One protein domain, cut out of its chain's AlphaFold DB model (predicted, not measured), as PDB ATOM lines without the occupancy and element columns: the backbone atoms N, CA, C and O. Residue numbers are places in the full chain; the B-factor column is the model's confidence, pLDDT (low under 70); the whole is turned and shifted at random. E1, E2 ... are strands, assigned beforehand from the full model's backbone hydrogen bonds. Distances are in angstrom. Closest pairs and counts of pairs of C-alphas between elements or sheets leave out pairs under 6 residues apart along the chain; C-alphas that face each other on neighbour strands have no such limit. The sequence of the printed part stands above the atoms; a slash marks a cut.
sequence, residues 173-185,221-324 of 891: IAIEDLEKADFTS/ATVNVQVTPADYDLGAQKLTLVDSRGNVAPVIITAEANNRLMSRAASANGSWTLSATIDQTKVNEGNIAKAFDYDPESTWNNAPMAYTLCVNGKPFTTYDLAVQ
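What this domain is: This is residues 173 to 185 and 221 to 324 of the 891 residues of an uncharacterized protein of Bacteroides sp. An322 (UniProt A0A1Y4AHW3). With little regular structure, six strands make a small, loosely closed barrel: a curled sheet E1 E2 E5 E4, with the pair E3 and E6 across its open side; residues 258 to 270 and 279 to 305 loop out at opposite ends. The printed part has 117 residues, 35 in named strands, E1 to E6 along the chain: all strand, both sheets antiparallel. It is compact, radius of gyration of the C-alphas 14.9 A, spanning 49 by 26 by 24 A.

Where its parts are: E1 is residues 173 to 175, from C-alpha 173 at (92.373, 120.631, 116.326); E2 223 to 228; E3 239 to 243; E4 251 to 257, 19.7 A; E5 271 to 278, 23.3 A; E6 306 to 311, to C-alpha 311 at (98.758, 123.558, 109.803).

How they stand to each other: Within hydrogen-bond range are N 174 and O 226, 2.9 A, N 225 and O 272, 2.8 A, in hairpin E4 and E5 N 252 and O 277, 2.8 A, and N 240 and O 310, 3.0 A. The closest C-alphas of E3 and E4, Leu 239 and Ile 253, are 5.6 A apart. E1 and E6 are only just apart, 8.5 A.

The domain as a whole: Residues 186 to 220 are cut out, a 5.4 A gap between C-alphas. Links E4 to E5 and E5 to E6 are long; pLDDT is under 70 at 260 to 269 and 299 to 301.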
ATOM      1  N   ILE A 173      93.179 119.412 116.281       94.06
ATOM      2  CA  ILE A 173      92.373 120.631 116.326       94.06
ATOM      3  C   ILE A 173      90.907 120.211 116.245       94.06
ATOM      4  O   ILE A 173      90.531 119.455 115.350       94.06
ATOM      5  N   ALA A 174      90.088 120.691 117.174       94.25
ATOM      6  CA  ALA A 174      88.644 120.501 117.164       94.25
ATOM      7  C   ALA A 174      87.947 121.855 117.002       94.25
ATOM      8  O   ALA A 174      88.355 122.830 117.621       94.25
ATOM      9  N   ILE A 175      86.899 121.922 116.185       93.94
ATOM     10  CA  ILE A 175      86.055 123.119 116.076       93.94
ATOM     11  C   ILE A 175      85.148 123.158 117.308       93.94
ATOM     12  O   ILE A 175      84.526 122.149 117.638       93.94
ATOM     13  N   GLU A 176      85.103 124.293 118.004       91.25
ATOM     14  CA  GLU A 176      84.355 124.410 119.265       91.25
ATOM     15  C   GLU A 176      82.837 124.385 119.046       91.25
ATOM     16  O   GLU A 176      82.107 123.781 119.830       91.25
ATOM     17  N   ASP A 177      82.375 125.005 117.959       90.00
ATOM     18  CA  ASP A 177      80.971 125.066 117.564       90.00
ATOM     19  C   ASP A 177      80.833 124.697 116.083       90.00
ATOM     20  O   ASP A 177      81.100 125.505 115.191       90.00
ATOM     21  N   LEU A 178      80.429 123.453 115.816       87.81
ATOM     22  CA  LEU A 178      80.244 122.956 114.450       87.81
ATOM     23  C   LEU A 178      79.105 123.671 113.705       87.81
ATOM     24  O   LEU A 178      79.121 123.690 112.478       87.81
ATOM     25  N   GLU A 179      78.141 124.282 114.405       87.38
ATOM     26  CA  GLU A 179      77.088 125.082 113.761       87.38
ATOM     27  C   GLU A 179      77.615 126.446 113.279       87.38
ATOM     28  O   GLU A 179      76.980 127.092 112.446       87.38
ATOM     29  N   LYS A 180      78.796 126.860 113.759       86.88
ATOM     30  CA  LYS A 180      79.513 128.091 113.382       86.88
ATOM     31  C   LYS A 180      80.910 127.804 112.821       86.88
ATOM     32  O   LYS A 180      81.829 128.602 112.984       86.88
ATOM     33  N   ALA A 181      81.074 126.654 112.174       90.25
ATOM     34  CA  ALA A 181      82.333 126.248 111.556       90.25
ATOM     35  C   ALA A 181      82.678 127.059 110.290       90.25
ATOM     36  O   ALA A 181      83.834 127.108 109.877       90.25
ATOM     37  N   ASP A 182      81.688 127.695 109.667       94.12
ATOM     38  CA  ASP A 182      81.869 128.375 108.390       94.12
ATOM     39  C   ASP A 182      82.292 129.837 108.550       94.12
ATOM     40  O   ASP A 182      81.759 130.587 109.367       94.12
ATOM     41  N   PHE A 183      83.197 130.279 107.676       96.81
ATOM     42  CA  PHE A 183      83.504 131.690 107.489       96.81
ATOM     43  C   PHE A 183      82.379 132.345 106.678       96.81
ATOM     44  O   PHE A 183      82.334 132.269 105.445       96.81
ATOM     45  N   THR A 184      81.460 132.968 107.404       96.19
ATOM     46  CA  THR A 184      80.253 133.643 106.909       96.19
ATOM     47  C   THR A 184      80.358 135.161 107.072       96.19
ATOM     48  O   THR A 184      81.385 135.685 107.506       96.19
ATOM     49  N   SER A 185      79.301 135.904 106.742       94.75
ATOM     50  CA  SER A 185      79.162 137.281 107.228       94.75
ATOM     51  C   SER A 185      78.945 137.305 108.746       94.75
ATOM     52  O   SER A 185      78.639 136.273 109.354       94.75
ATOM     53  N   ALA A 221      82.884 136.580 109.750       95.19
ATOM     54  CA  ALA A 221      82.796 135.953 111.064       95.19
ATOM     55  C   ALA A 221      84.025 135.085 111.356       95.19
ATOM     56  O   ALA A 221      84.643 134.524 110.449       95.19
ATOM     57  N   THR A 222      84.384 134.983 112.632       94.06
ATOM     58  CA  THR A 222      85.500 134.157 113.091       94.06
ATOM     59  C   THR A 222      85.032 132.759 113.487       94.06
ATOM     60  O   THR A 222      83.858 132.543 113.783       94.06
ATOM     61  N   VAL A 223      85.965 131.807 113.511       94.44
ATOM     62  CA  VAL A 223      85.709 130.411 113.894       94.44
ATOM     63  C   VAL A 223      86.602 130.056 115.074       94.44
ATOM     64  O   VAL A 223      87.815 130.225 114.992       94.44
ATOM     65  N   ASN A 224      86.034 129.545 116.167       93.19
ATOM     66  CA  ASN A 224      86.826 129.149 117.332       93.19
ATOM     67  C   ASN A 224      87.219 127.670 117.274       93.19
ATOM     68  O   ASN A 224      86.410 126.802 116.924       93.19
ATOM     69  N   VAL A 225      88.466 127.383 117.644       93.88
ATOM     70  CA  VAL A 225      89.029 126.034 117.653       93.88
ATOM     71  C   VAL A 225      89.784 125.735 118.942       93.88
ATOM     72  O   VAL A 225      90.506 126.572 119.478       93.88
ATOM     73  N   GLN A 226      89.675 124.486 119.378       92.94
ATOM     74  CA  GLN A 226      90.403 123.909 120.492       92.94
ATOM     75  C   GLN A 226      91.609 123.116 119.978       92.94
ATOM     76  O   GLN A 226      91.485 122.199 119.164       92.94
ATOM     77  N   VAL A 227      92.780 123.443 120.503       90.56
ATOM     78  CA  VAL A 227      94.081 122.890 120.132       90.56
ATOM     79  C   VAL A 227      94.572 121.944 121.227       90.56
ATOM     80  O   VAL A 227      94.384 122.193 122.420       90.56
ATOM     81  N   THR A 228      95.170 120.817 120.830       87.00
ATOM     82  CA  THR A 228      95.812 119.865 121.749       87.00
ATOM     83  C   THR A 228      97.244 119.564 121.299       87.00
ATOM     84  O   THR A 228      97.436 119.200 120.137       87.00
ATOM     85  N   PRO A 229      98.233 119.648 122.204       81.31
ATOM     86  CA  PRO A 229      98.113 120.133 123.584       81.31
ATOM     87  C   PRO A 229      97.847 121.649 123.647       81.31
ATOM     88  O   PRO A 229      98.048 122.368 122.675       81.31
ATOM     89  N   ALA A 230      97.305 122.106 124.778       83.25
ATOM     90  CA  ALA A 230      96.764 123.459 124.940       83.25
ATOM     91  C   ALA A 230      97.815 124.580 124.828       83.25
ATOM     92  O   ALA A 230      97.475 125.715 124.510       83.25
ATOM     93  N   ASP A 231      99.078 124.253 125.078       76.25
ATOM     94  CA  ASP A 231     100.236 125.141 124.999       76.25
ATOM     95  C   ASP A 231     100.805 125.285 123.576       76.25
ATOM     96  O   ASP A 231     101.772 126.019 123.371       76.25
ATOM     97  N   TYR A 232     100.222 124.611 122.578       79.88
ATOM     98  CA  TYR A 232     100.634 124.768 121.188       79.88
ATOM     99  C   TYR A 232     100.216 126.138 120.636       79.88
ATOM    100  O   TYR A 232      99.030 126.441 120.504       79.88
ATOM    101  N   ASP A 233     101.207 126.945 120.255       82.44
ATOM    102  CA  ASP A 233     100.999 128.243 119.614       82.44
ATOM    103  C   ASP A 233     100.592 128.071 118.143       82.44
ATOM    104  O   ASP A 233     101.435 127.876 117.257       82.44
ATOM    105  N   LEU A 234      99.279 128.134 117.899       86.19
ATOM    106  CA  LEU A 234      98.689 128.057 116.566       86.19
ATOM    107  C   LEU A 234      98.907 129.346 115.757       86.19
ATOM    108  O   LEU A 234      99.043 129.275 114.534       86.19
ATOM    109  N   GLY A 235      98.970 130.504 116.419       84.00
ATOM    110  CA  GLY A 235      99.121 131.818 115.786       84.00
ATOM    111  C   GLY A 235     100.470 132.015 115.097       84.00
ATOM    112  O   GLY A 235     100.551 132.697 114.077       84.00
ATOM    113  N   ALA A 236     101.520 131.354 115.586       80.12
ATOM    114  CA  ALA A 236     102.842 131.360 114.959       80.12
ATOM    115  C   ALA A 236     102.965 130.456 113.712       80.12
ATOM    116  O   ALA A 236     104.014 130.446 113.060       80.12
ATOM    117  N   GLN A 237     101.938 129.666 113.376       82.19
ATOM    118  CA  GLN A 237     102.011 128.663 112.309       82.19
ATOM    119  C   GLN A 237     101.467 129.166 110.975       82.19
ATOM    120  O   GLN A 237     100.658 130.088 110.894       82.19
ATOM    121  N   LYS A 238     101.846 128.482 109.889       84.94
ATOM    122  CA  LYS A 238     101.219 128.695 108.585       84.94
ATOM    123  C   LYS A 238      99.894 127.937 108.513       84.94
ATOM    124  O   LYS A 238      99.892 126.705 108.441       84.94
ATOM    125  N   LEU A 239      98.790 128.675 108.457       92.19
ATOM    126  CA  LEU A 239      97.432 128.135 108.376       92.19
ATOM    127  C   LEU A 239      96.875 128.250 106.954       92.19
ATOM    128  O   LEU A 239      97.041 129.267 106.281       92.19
ATOM    129  N   THR A 240      96.225 127.190 106.477       94.19
ATOM    130  CA  THR A 240      95.605 127.135 105.142       94.19
ATOM    131  C   THR A 240      94.331 126.301 105.174       94.19
ATOM    132  O   THR A 240      94.247 125.355 105.947       94.19
ATOM    133  N   LEU A 241      93.366 126.610 104.310       97.50
ATOM    134  CA  LEU A 241      92.194 125.763 104.074       97.50
ATOM    135  C   LEU A 241      92.403 124.962 102.785       97.50
ATOM    136  O   LEU A 241      92.756 125.548 101.761       97.50
ATOM    137  N   VAL A 242      92.220 123.641 102.828       94.62
ATOM    138  CA  VAL A 242      92.485 122.745 101.686       94.62
ATOM    139  C   VAL A 242      91.265 121.886 101.368       94.62
ATOM    140  O   VAL A 242      90.663 121.313 102.272       94.62
ATOM    141  N   ASP A 243      90.878 121.817 100.091       93.81
ATOM    142  CA  ASP A 243      89.728 121.026  99.633       93.81
ATOM    143  C   ASP A 243      90.065 119.524  99.499       93.81
ATOM    144  O   ASP A 243      91.213 119.091  99.637       93.81
ATOM    145  N   SER A 244      89.059 118.690  99.223       89.06
ATOM    146  CA  SER A 244      89.240 117.234  99.053       89.06
ATOM    147  C   SER A 244      90.074 116.832  97.829       89.06
ATOM    148  O   SER A 244      90.474 115.675  97.700       89.06
ATOM    149  N   ARG A 245      90.368 117.783  96.937       88.25
ATOM    150  CA  ARG A 245      91.190 117.613  95.732       88.25
ATOM    151  C   ARG A 245      92.627 118.110  95.948       88.25
ATOM    152  O   ARG A 245      93.451 117.952  95.049       88.25
ATOM    153  N   GLY A 246      92.935 118.674  97.118       85.81
ATOM    154  CA  GLY A 246      94.249 119.211  97.473       85.81
ATOM    155  C   GLY A 246      94.476 120.669  97.059       85.81
ATOM    156  O   GLY A 246      95.609 121.143  97.142       85.81
ATOM    157  N   ASN A 247      93.443 121.393  96.618       90.94
ATOM    158  CA  ASN A 247      93.563 122.811  96.283       90.94
ATOM    159  C   ASN A 247      93.468 123.673  97.544       90.94
ATOM    160  O   ASN A 247      92.611 123.445  98.396       90.94
ATOM    161  N   VAL A 248      94.319 124.695  97.636       92.81
ATOM    162  CA  VAL A 248      94.295 125.669  98.735       92.81
ATOM    163  C   VAL A 248      93.271 126.759  98.424       92.81
ATOM    164  O   VAL A 248      93.335 127.374  97.358       92.81
ATOM    165  N   ALA A 249      92.355 127.019  99.356       95.88
ATOM    166  CA  ALA A 249      91.379 128.098  99.245       95.88
ATOM    167  C   ALA A 249      92.085 129.462  99.105       95.88
ATOM    168  O   ALA A 249      93.111 129.693  99.754       95.88
ATOM    169  N   PRO A 250      91.555 130.407  98.311       95.69
ATOM    170  CA  PRO A 250      92.143 131.735  98.169       95.69
ATOM    171  C   PRO A 250      91.776 132.661  99.349       95.69
ATOM    172  O   PRO A 250      91.193 133.730  99.173       95.69
ATOM    173  N   VAL A 251      92.132 132.244 100.565       96.81
ATOM    174  CA  VAL A 251      92.009 133.009 101.816       96.81
ATOM    175  C   VAL A 251      93.309 132.945 102.614       96.81
ATOM    176  O   VAL A 251      94.061 131.972 102.542       96.81
ATOM    177  N   ILE A 252      93.554 133.992 103.389       95.44
ATOM    178  CA  ILE A 252      94.581 134.073 104.420       95.44
ATOM    179  C   ILE A 252      93.884 133.789 105.748       95.44
ATOM    180  O   ILE A 252      92.920 134.476 106.085       95.44
ATOM    181  N   ILE A 253      94.362 132.779 106.474       96.62
ATOM    182  CA  ILE A 253      93.866 132.432 107.807       96.62
ATOM    183  C   ILE A 253      94.897 132.870 108.840       96.62
ATOM    184  O   ILE A 253      96.073 132.522 108.724       96.62
ATOM    185  N   THR A 254      94.448 133.608 109.846       94.44
ATOM    186  CA  THR A 254      95.226 133.939 111.043       94.44
ATOM    187  C   THR A 254      94.551 133.340 112.271       94.44
ATOM    188  O   THR A 254      93.352 133.061 112.245       94.44
ATOM    189  N   ALA A 255      95.320 133.108 113.333       92.75
ATOM    190  CA  ALA A 255      94.806 132.625 114.608       92.75
ATOM    191  C   ALA A 255      95.302 133.524 115.737       92.75
ATOM    192  O   ALA A 255      96.496 133.804 115.829       92.75
ATOM    193  N   GLU A 256      94.386 133.933 116.603       90.31
ATOM    194  CA  GLU A 256      94.683 134.687 117.819       90.31
ATOM    195  C   GLU A 256      94.192 133.906 119.037       90.31
ATOM    196  O   GLU A 256      93.213 133.162 118.957       90.31
ATOM    197  N   ALA A 257      94.892 134.029 120.165       86.38
ATOM    198  CA  ALA A 257      94.516 133.323 121.383       86.38
ATOM    199  C   ALA A 257      93.131 133.791 121.858       86.38
ATOM    200  O   ALA A 257      92.918 134.980 122.106       86.38
ATOM    201  N   ASN A 258      92.201 132.854 122.025       83.19
ATOM    202  CA  ASN A 258      90.855 133.166 122.476       83.19
ATOM    203  C   ASN A 258      90.806 133.174 124.008       83.19
ATOM    204  O   ASN A 258      90.603 132.150 124.662       83.19
ATOM    205  N   ASN A 259      90.977 134.362 124.585       70.06
ATOM    206  CA  ASN A 259      90.876 134.565 126.031       70.06
ATOM    207  C   ASN A 259      89.474 135.019 126.459       70.06
ATOM    208  O   ASN A 259      89.298 135.492 127.585       70.06
ATOM    209  N   ARG A 260      88.465 134.900 125.581       65.75
ATOM    210  CA  ARG A 260      87.098 135.268 125.929       65.75
ATOM    211  C   ARG A 260      86.548 134.223 126.894       65.75
ATOM    212  O   ARG A 260      86.077 133.192 126.428       65.75
ATOM    213  N   LEU A 261      86.702 134.470 128.204       54.00
ATOM    214  CA  LEU A 261      86.022 133.877 129.375       54.00
ATOM    215  C   LEU A 261      86.926 133.648 130.612       54.00
ATOM    216  O   LEU A 261      86.373 133.209 131.615       54.00
ATOM    217  N   MET A 262      88.246 133.917 130.620       50.97
ATOM    218  CA  MET A 262      89.097 133.734 131.825       50.97
ATOM    219  C   MET A 262      90.331 134.671 131.878       50.97
ATOM    220  O   MET A 262      91.039 134.843 130.891       50.97
ATOM    221  N   SER A 263      90.658 135.175 133.078       44.22
ATOM    222  CA  SER A 263      91.691 136.184 133.409       44.22
ATOM    223  C   SER A 263      93.169 135.741 133.319       44.22
ATOM    224  O   SER A 263      94.014 136.165 134.115       44.22
ATOM    225  N   ARG A 264      93.538 134.873 132.373       40.47
ATOM    226  CA  ARG A 264      94.935 134.431 132.202       40.47
ATOM    227  C   ARG A 264      95.430 134.723 130.792       40.47
ATOM    228  O   ARG A 264      94.823 134.302 129.818       40.47
ATOM    229  N   ALA A 265      96.548 135.442 130.710       35.03
ATOM    230  CA  ALA A 265      97.200 135.804 129.459       35.03
ATOM    231  C   ALA A 265      97.542 134.567 128.599       35.03
ATOM    232  O   ALA A 265      98.094 133.597 129.113       35.03
ATOM    233  N   ALA A 266      97.224 134.677 127.301       40.31
ATOM    234  CA  ALA A 266      97.635 133.864 126.148       40.31
ATOM    235  C   ALA A 266      97.527 132.325 126.286       40.31
ATOM    236  O   ALA A 266      98.436 131.675 126.790       40.31
ATOM    237  N   SER A 267      96.427 131.748 125.771       50.44
ATOM    238  CA  SER A 267      96.229 130.318 125.428       50.44
ATOM    239  C   SER A 267      96.851 129.292 126.397       50.44
ATOM    240  O   SER A 267      97.445 128.300 125.987       50.44
ATOM    241  N   ALA A 268      96.660 129.453 127.707       55.62
ATOM    242  CA  ALA A 268      96.897 128.352 128.650       55.62
ATOM    243  C   ALA A 268      95.798 127.264 128.568       55.62
ATOM    244  O   ALA A 268      95.926 126.202 129.176       55.62
ATOM    245  N   ASN A 269      94.702 127.536 127.846       68.62
ATOM    246  CA  ASN A 269      93.547 126.653 127.671       68.62
ATOM    247  C   ASN A 269      93.477 125.987 126.285       68.62
ATOM    248  O   ASN A 269      92.650 125.099 126.112       68.62
ATOM    249  N   GLY A 270      94.312 126.385 125.317       82.75
ATOM    250  CA  GLY A 270      94.301 125.853 123.953       82.75
ATOM    251  C   GLY A 270      93.160 126.341 123.062       82.75
ATOM    252  O   GLY A 270      92.945 125.726 122.023       82.75
ATOM    253  N   SER A 271      92.419 127.391 123.433       88.94
ATOM    254  CA  SER A 271      91.357 127.964 122.591       88.94
ATOM    255  C   SER A 271      91.909 129.088 121.708       88.94
ATOM    256  O   SER A 271      92.624 129.977 122.180       88.94
ATOM    257  N   TRP A 272      91.571 129.058 120.418       91.50
ATOM    258  CA  TRP A 272      92.046 129.998 119.400       91.50
ATOM    259  C   TRP A 272      90.898 130.484 118.520       91.50
ATOM    260  O   TRP A 272      90.055 129.699 118.095       91.50
ATOM    261  N   THR A 273      90.899 131.773 118.191       92.81
ATOM    262  CA  THR A 273      89.964 132.388 117.247       92.81
ATOM    263  C   THR A 273      90.632 132.497 115.880       92.81
ATOM    264  O   THR A 273      91.642 133.182 115.722       92.81
ATOM    265  N   LEU A 274      90.067 131.811 114.888       95.81
ATOM    266  CA  LEU A 274      90.491 131.864 113.494       95.81
ATOM    267  C   LEU A 274      89.782 133.004 112.765       95.81
ATOM    268  O   LEU A 274      88.551 133.071 112.749       95.81
ATOM    269  N   SER A 275      90.561 133.836 112.085       95.38
ATOM    270  CA  SER A 275      90.073 134.921 111.235       95.38
ATOM    271  C   SER A 275      90.445 134.648 109.782       95.38
ATOM    272  O   SER A 275      91.577 134.263 109.485       95.38
ATOM    273  N   ALA A 276      89.502 134.863 108.863       96.44
ATOM    274  CA  ALA A 276      89.731 134.713 107.430       96.44
ATOM    275  C   ALA A 276      89.728 136.068 106.718       96.44
ATOM    276  O   ALA A 276      88.864 136.909 106.941       96.44
ATOM    277  N   THR A 277      90.677 136.258 105.803       95.88
ATOM    278  CA  THR A 277      90.707 137.377 104.853       95.88
ATOM    279  C   THR A 277      90.819 136.826 103.438       95.88
ATOM    280  O   THR A 277      91.720 136.044 103.152       95.88
ATOM    281  N   ILE A 278      89.932 137.223 102.522       96.19
ATOM    282  CA  ILE A 278      90.014 136.785 101.118       96.19
ATOM    283  C   ILE A 278      91.282 137.348 100.464       96.19
ATOM    284  O   ILE A 278      91.551 138.550 100.512       96.19
ATOM    285  N   ASP A 279      92.043 136.467  99.816       95.06
ATOM    286  CA  ASP A 279      93.290 136.795  99.132       95.06
ATOM    287  C   ASP A 279      92.996 137.481  97.787       95.06
ATOM    288  O   ASP A 279      92.803 136.834  96.750       95.06
ATOM    289  N   GLN A 280      92.980 138.818  97.794       91.31
ATOM    290  CA  GLN A 280      92.703 139.635  96.606       91.31
ATOM    291  C   GLN A 280      93.800 139.565  95.522       91.31
ATOM    292  O   GLN A 280      93.658 140.166  94.459       91.31
ATOM    293  N   THR A 281      94.893 138.820  95.740       91.50
ATOM    294  CA  THR A 281      95.849 138.501  94.662       91.50
ATOM    295  C   THR A 281      95.356 137.360  93.766       91.50
ATOM    296  O   THR A 281      95.813 137.222  92.630       91.50
ATOM    297  N   LYS A 282      94.402 136.556  94.256       92.62
ATOM    298  CA  LYS A 282      93.809 135.399  93.561       92.62
ATOM    299  C   LYS A 282      92.324 135.589  93.257       92.62
ATOM    300  O   LYS A 282      91.816 135.019  92.290       92.62
ATOM    301  N   VAL A 283      91.635 136.384  94.072       94.81
ATOM    302  CA  VAL A 283      90.212 136.695  93.929       94.81
ATOM    303  C   VAL A 283      90.033 138.137  93.467       94.81
ATOM    304  O   VAL A 283      90.627 139.057  94.016       94.81
ATOM    305  N   ASN A 284      89.202 138.325  92.449       93.75
ATOM    306  CA  ASN A 284      88.853 139.607  91.852       93.75
ATOM    307  C   ASN A 284      87.346 139.661  91.553       93.75
ATOM    308  O   ASN A 284      86.602 138.705  91.774       93.75
ATOM    309  N   GLU A 285      86.882 140.789  91.029       90.75
ATOM    310  CA  GLU A 285      85.473 141.043  90.732       90.75
ATOM    311  C   GLU A 285      84.849 140.069  89.724       90.75
ATOM    312  O   GLU A 285      83.632 139.901  89.703       90.75
ATOM    313  N   GLY A 286      85.666 139.425  88.886       89.62
ATOM    314  CA  GLY A 286      85.214 138.473  87.878       89.62
ATOM    315  C   GLY A 286      85.032 137.047  88.398       89.62
ATOM    316  O   GLY A 286      84.342 136.268  87.743       89.62
ATOM    317  N   ASN A 287      85.640 136.687  89.538       93.00
ATOM    318  CA  ASN A 287      85.615 135.313  90.057       93.00
ATOM    319  C   ASN A 287      85.122 135.163  91.508       93.00
ATOM    320  O   ASN A 287      84.793 134.042  91.883       93.00
ATOM    321  N   ILE A 288      85.025 136.233  92.308       93.94
ATOM    322  CA  ILE A 288      84.685 136.152  93.742       93.94
ATOM    323  C   ILE A 288      83.381 135.399  94.036       93.94
ATOM    324  O   ILE A 288      83.359 134.579  94.948       93.94
ATOM    325  N   ALA A 289      82.345 135.602  93.218       90.50
ATOM    326  CA  ALA A 289      81.047 134.937  93.348       90.50
ATOM    327  C   ALA A 289      81.120 133.407  93.247       90.50
ATOM    328  O   ALA A 289      80.160 132.743  93.596       90.50
ATOM    329  N   LYS A 290      82.222 132.873  92.701       91.06
ATOM    330  CA  LYS A 290      82.392 131.444  92.429       91.06
ATOM    331  C   LYS A 290      83.676 130.843  92.987       91.06
ATOM    332  O   LYS A 290      83.961 129.663  92.797       91.06
ATOM    333  N   ALA A 291      84.506 131.660  93.633       92.31
ATOM    334  CA  ALA A 291      85.852 131.271  94.044       92.31
ATOM    335  C   ALA A 291      85.861 130.183  95.132       92.31
ATOM    336  O   ALA A 291      86.881 129.519  95.316       92.31
ATOM    337  N   PHE A 292      84.739 130.007  95.833       94.06
ATOM    338  CA  PHE A 292      84.587 129.085  96.956       94.06
ATOM    339  C   PHE A 292      83.514 128.020  96.716       94.06
ATOM    340  O   PHE A 292      83.136 127.313  97.645       94.06
ATOM    341  N   ASP A 293      83.062 127.873  95.476       91.12
ATOM    342  CA  ASP A 293      82.050 126.896  95.100       91.12
ATOM    343  C   ASP A 293      82.639 125.507  94.934       91.12
ATOM    344  O   ASP A 293      83.738 125.334  94.398       91.12
ATOM    345  N   TYR A 294      81.859 124.488  95.300       88.25
ATOM    346  CA  TYR A 294      82.194 123.115  94.944       88.25
ATOM    347  C   TYR A 294      82.259 122.913  93.419       88.25
ATOM    348  O   TYR A 294      83.220 122.324  92.905       88.25
ATOM    349  N   ASP A 295      81.250 123.426  92.706       85.94
ATOM    350  CA  ASP A 295      81.136 123.371  91.248       85.94
ATOM    351  C   ASP A 295      80.821 124.766  90.671       85.94
ATOM    352  O   ASP A 295      79.647 125.124  90.538       85.94
ATOM    353  N   PRO A 296      81.846 125.541  90.268       82.12
ATOM    354  CA  PRO A 296      81.671 126.917  89.802       82.12
ATOM    355  C   PRO A 296      80.889 127.026  88.479       82.12
ATOM    356  O   PRO A 296      80.501 128.125  88.072       82.12
ATOM    357  N   GLU A 297      80.654 125.919  87.769       83.38
ATOM    358  CA  GLU A 297      79.878 125.890  86.521       83.38
ATOM    359  C   GLU A 297      78.407 125.474  86.746       83.38
ATOM    360  O   GLU A 297      77.589 125.551  85.821       83.38
ATOM    361  N   SER A 298      78.036 125.067  87.968       78.50
ATOM    362  CA  SER A 298      76.667 124.676  88.320       78.50
ATOM    363  C   SER A 298      75.699 125.863  88.252       78.50
ATOM    364  O   SER A 298      76.008 126.985  88.643       78.50
ATOM    365  N   THR A 299      74.482 125.615  87.757       69.56
ATOM    366  CA  THR A 299      73.410 126.626  87.617       69.56
ATOM    367  C   THR A 299      72.141 126.290  88.408       69.56
ATOM    368  O   THR A 299      71.165 127.034  88.337       69.56
ATOM    369  N   TRP A 300      72.126 125.167  89.139       60.38
ATOM    370  CA  TRP A 300      70.919 124.622  89.788       60.38
ATOM    371  C   TRP A 300      71.050 124.408  91.299       60.38
ATOM    372  O   TRP A 300      70.038 124.445  91.994       60.38
ATOM    373  N   ASN A 301      72.259 124.166  91.803       58.91
ATOM    374  CA  ASN A 301      72.553 124.087  93.229       58.91
ATOM    375  C   ASN A 301      74.060 124.256  93.410       58.91
ATOM    376  O   ASN A 301      74.827 123.473  92.838       58.91
ATOM    377  N   ASN A 302      74.468 125.274  94.154       70.31
ATOM    378  CA  ASN A 302      75.867 125.601  94.352       70.31
ATOM    379  C   ASN A 302      76.188 125.424  95.831       70.31
ATOM    380  O   ASN A 302      75.866 126.271  96.659       70.31
ATOM    381  N   ALA A 303      76.694 124.243  96.175       84.25
ATOM    382  CA  ALA A 303      77.120 123.977  97.538       84.25
ATOM    383  C   ALA A 303      78.480 124.653  97.769       84.25
ATOM    384  O   ALA A 303      79.341 124.571  96.880       84.25
ATOM    385  N   PRO A 304      78.703 125.275  98.938       90.12
ATOM    386  CA  PRO A 304      80.008 125.818  99.265       90.12
ATOM    387  C   PRO A 304      81.038 124.687  99.336       90.12
ATOM    388  O   PRO A 304      80.729 123.544  99.687       90.12
ATOM    389  N   MET A 305      82.277 124.996  98.968       93.75
ATOM    390  CA  MET A 305      83.384 124.061  99.086       93.75
ATOM    391  C   MET A 305      83.679 123.776 100.558       93.75
ATOM    392  O   MET A 305      83.860 124.699 101.349       93.75
ATOM    393  N   ALA A 306      83.804 122.493 100.887       95.06
ATOM    394  CA  ALA A 306      84.243 122.042 102.194       95.06
ATOM    395  C   ALA A 306      85.776 121.931 102.253       95.06
ATOM    396  O   ALA A 306      86.411 121.368 101.351       95.06
ATOM    397  N   TYR A 307      86.363 122.422 103.339       97.12
ATOM    398  CA  TYR A 307      87.798 122.512 103.569       97.12
ATOM    399  C   TYR A 307      88.202 121.879 104.901       97.12
ATOM    400  O   TYR A 307      87.470 121.923 105.887       97.12
ATOM    401  N   THR A 308      89.416 121.333 104.932       96.00
ATOM    402  CA  THR A 308      90.136 121.002 106.168       96.00
ATOM    403  C   THR A 308      91.128 122.115 106.504       96.00
ATOM    404  O   THR A 308      91.756 122.687 105.604       96.00
ATOM    405  N   LEU A 309      91.286 122.425 107.792       97.12
ATOM    406  CA  LEU A 309      92.342 123.299 108.282       97.12
ATOM    407  C   LEU A 309      93.671 122.546 108.264       97.12
ATOM    408  O   LEU A 309      93.871 121.561 108.979       97.12
ATOM    409  N   CYS A 310      94.597 123.056 107.463       89.50
ATOM    410  CA  CYS A 310      95.959 122.573 107.362       89.50
ATOM    411  C   CYS A 310      96.920 123.483 108.130       89.50
ATOM    412  O   CYS A 310      97.043 124.668 107.809       89.50
ATOM    413  N   VAL A 311      97.668 122.901 109.069       87.50
ATOM    414  CA  VAL A 311      98.758 123.558 109.803       87.50
ATOM    415  C   VAL A 311     100.081 123.092 109.210       87.50
ATOM    416  O   VAL A 311     100.362 121.893 109.160       87.50
ATOM    417  N   ASN A 312     100.881 124.028 108.698       80.31
ATOM    418  CA  ASN A 312     102.156 123.749 108.025       80.31
ATOM    419  C   ASN A 312     102.034 122.649 106.944       80.31
ATOM    420  O   ASN A 312     102.900 121.784 106.801       80.31
ATOM    421  N   GLY A 313     100.922 122.674 106.198       75.25
ATOM    422  CA  GLY A 313     100.631 121.752 105.095       75.25
ATOM    423  C   GLY A 313     100.060 120.384 105.490       75.25
ATOM    424  O   GLY A 313      99.837 119.565 104.602       75.25
ATOM    425  N   LYS A 314      99.811 120.117 106.780       79.06
ATOM    426  CA  LYS A 314      99.171 118.877 107.255       79.06
ATOM    427  C   LYS A 314      97.725 119.144 107.698       79.06
ATOM    428  O   LYS A 314      97.538 120.087 108.461       79.06
ATOM    429  N   PRO A 315      96.732 118.339 107.276       86.06
ATOM    430  CA  PRO A 315      95.334 118.515 107.677       86.06
ATOM    431  C   PRO A 315      95.103 118.072 109.128       86.06
ATOM    432  O   PRO A 315      95.582 117.010 109.526       86.06
ATOM    433  N   PHE A 316      94.355 118.869 109.898       90.06
ATOM    434  CA  PHE A 316      94.065 118.608 111.319       90.06
ATOM    435  C   PHE A 316      92.581 118.618 111.685       90.06
ATOM    436  O   PHE A 316      92.231 118.081 112.733       90.06
ATOM    437  N   THR A 317      91.716 119.170 110.835       93.44
ATOM    438  CA  THR A 317      90.260 119.053 110.989       93.44
ATOM    439  C   THR A 317      89.684 118.130 109.923       93.44
ATOM    440  O   THR A 317      90.311 117.831 108.904       93.44
ATOM    441  N   THR A 318      88.450 117.702 110.118       90.94
ATOM    442  CA  THR A 318      87.601 117.179 109.047       90.94
ATOM    443  C   THR A 318      87.229 118.287 108.050       90.94
ATOM    444  O   THR A 318      87.592 119.454 108.230       90.94
ATOM    445  N   TYR A 319      86.561 117.914 106.954       93.06
ATOM    446  CA  TYR A 319      86.068 118.840 105.924       93.06
ATOM    447  C   TYR A 319      84.801 119.574 106.399       93.06
ATOM    448  O   TYR A 319      83.761 119.489 105.755       93.06
ATOM    449  N   ASP A 320      84.897 120.241 107.548       91.75
ATOM    450  CA  ASP A 320      83.771 120.889 108.231       91.75
ATOM    451  C   ASP A 320      83.781 122.415 108.085       91.75
ATOM    452  O   ASP A 320      82.838 123.063 108.513       91.75
ATOM    453  N   LEU A 321      84.841 122.996 107.510       96.12
ATOM    454  CA  LEU A 321      84.964 124.442 107.319       96.12
ATOM    455  C   LEU A 321      84.567 124.814 105.891       96.12
ATOM    456  O   LEU A 321      85.077 124.222 104.941       96.12
ATOM    457  N   ALA A 322      83.766 125.855 105.712       95.69
ATOM    458  CA  ALA A 322      83.539 126.481 104.414       95.69
ATOM    459  C   ALA A 322      83.814 127.990 104.446       95.69
ATOM    460  O   ALA A 322      83.888 128.617 105.499       95.69
ATOM    461  N   VAL A 323      83.967 128.587 103.263       96.69
ATOM    462  CA  VAL A 323      83.970 130.046 103.082       96.69
ATOM    463  C   VAL A 323      82.769 130.379 102.216       96.69
ATOM    464  O   VAL A 323      82.718 129.970 101.057       96.69
ATOM    465  N   GLN A 324      81.793 131.088 102.773       94.94
ATOM    466  CA  GLN A 324      80.524 131.337 102.093       94.94
ATOM    467  C   GLN A 324      80.448 132.781 101.615       94.94
ATOM    468  O   GLN A 324      80.277 133.697 102.413       94.94
TER     469      GLN A 324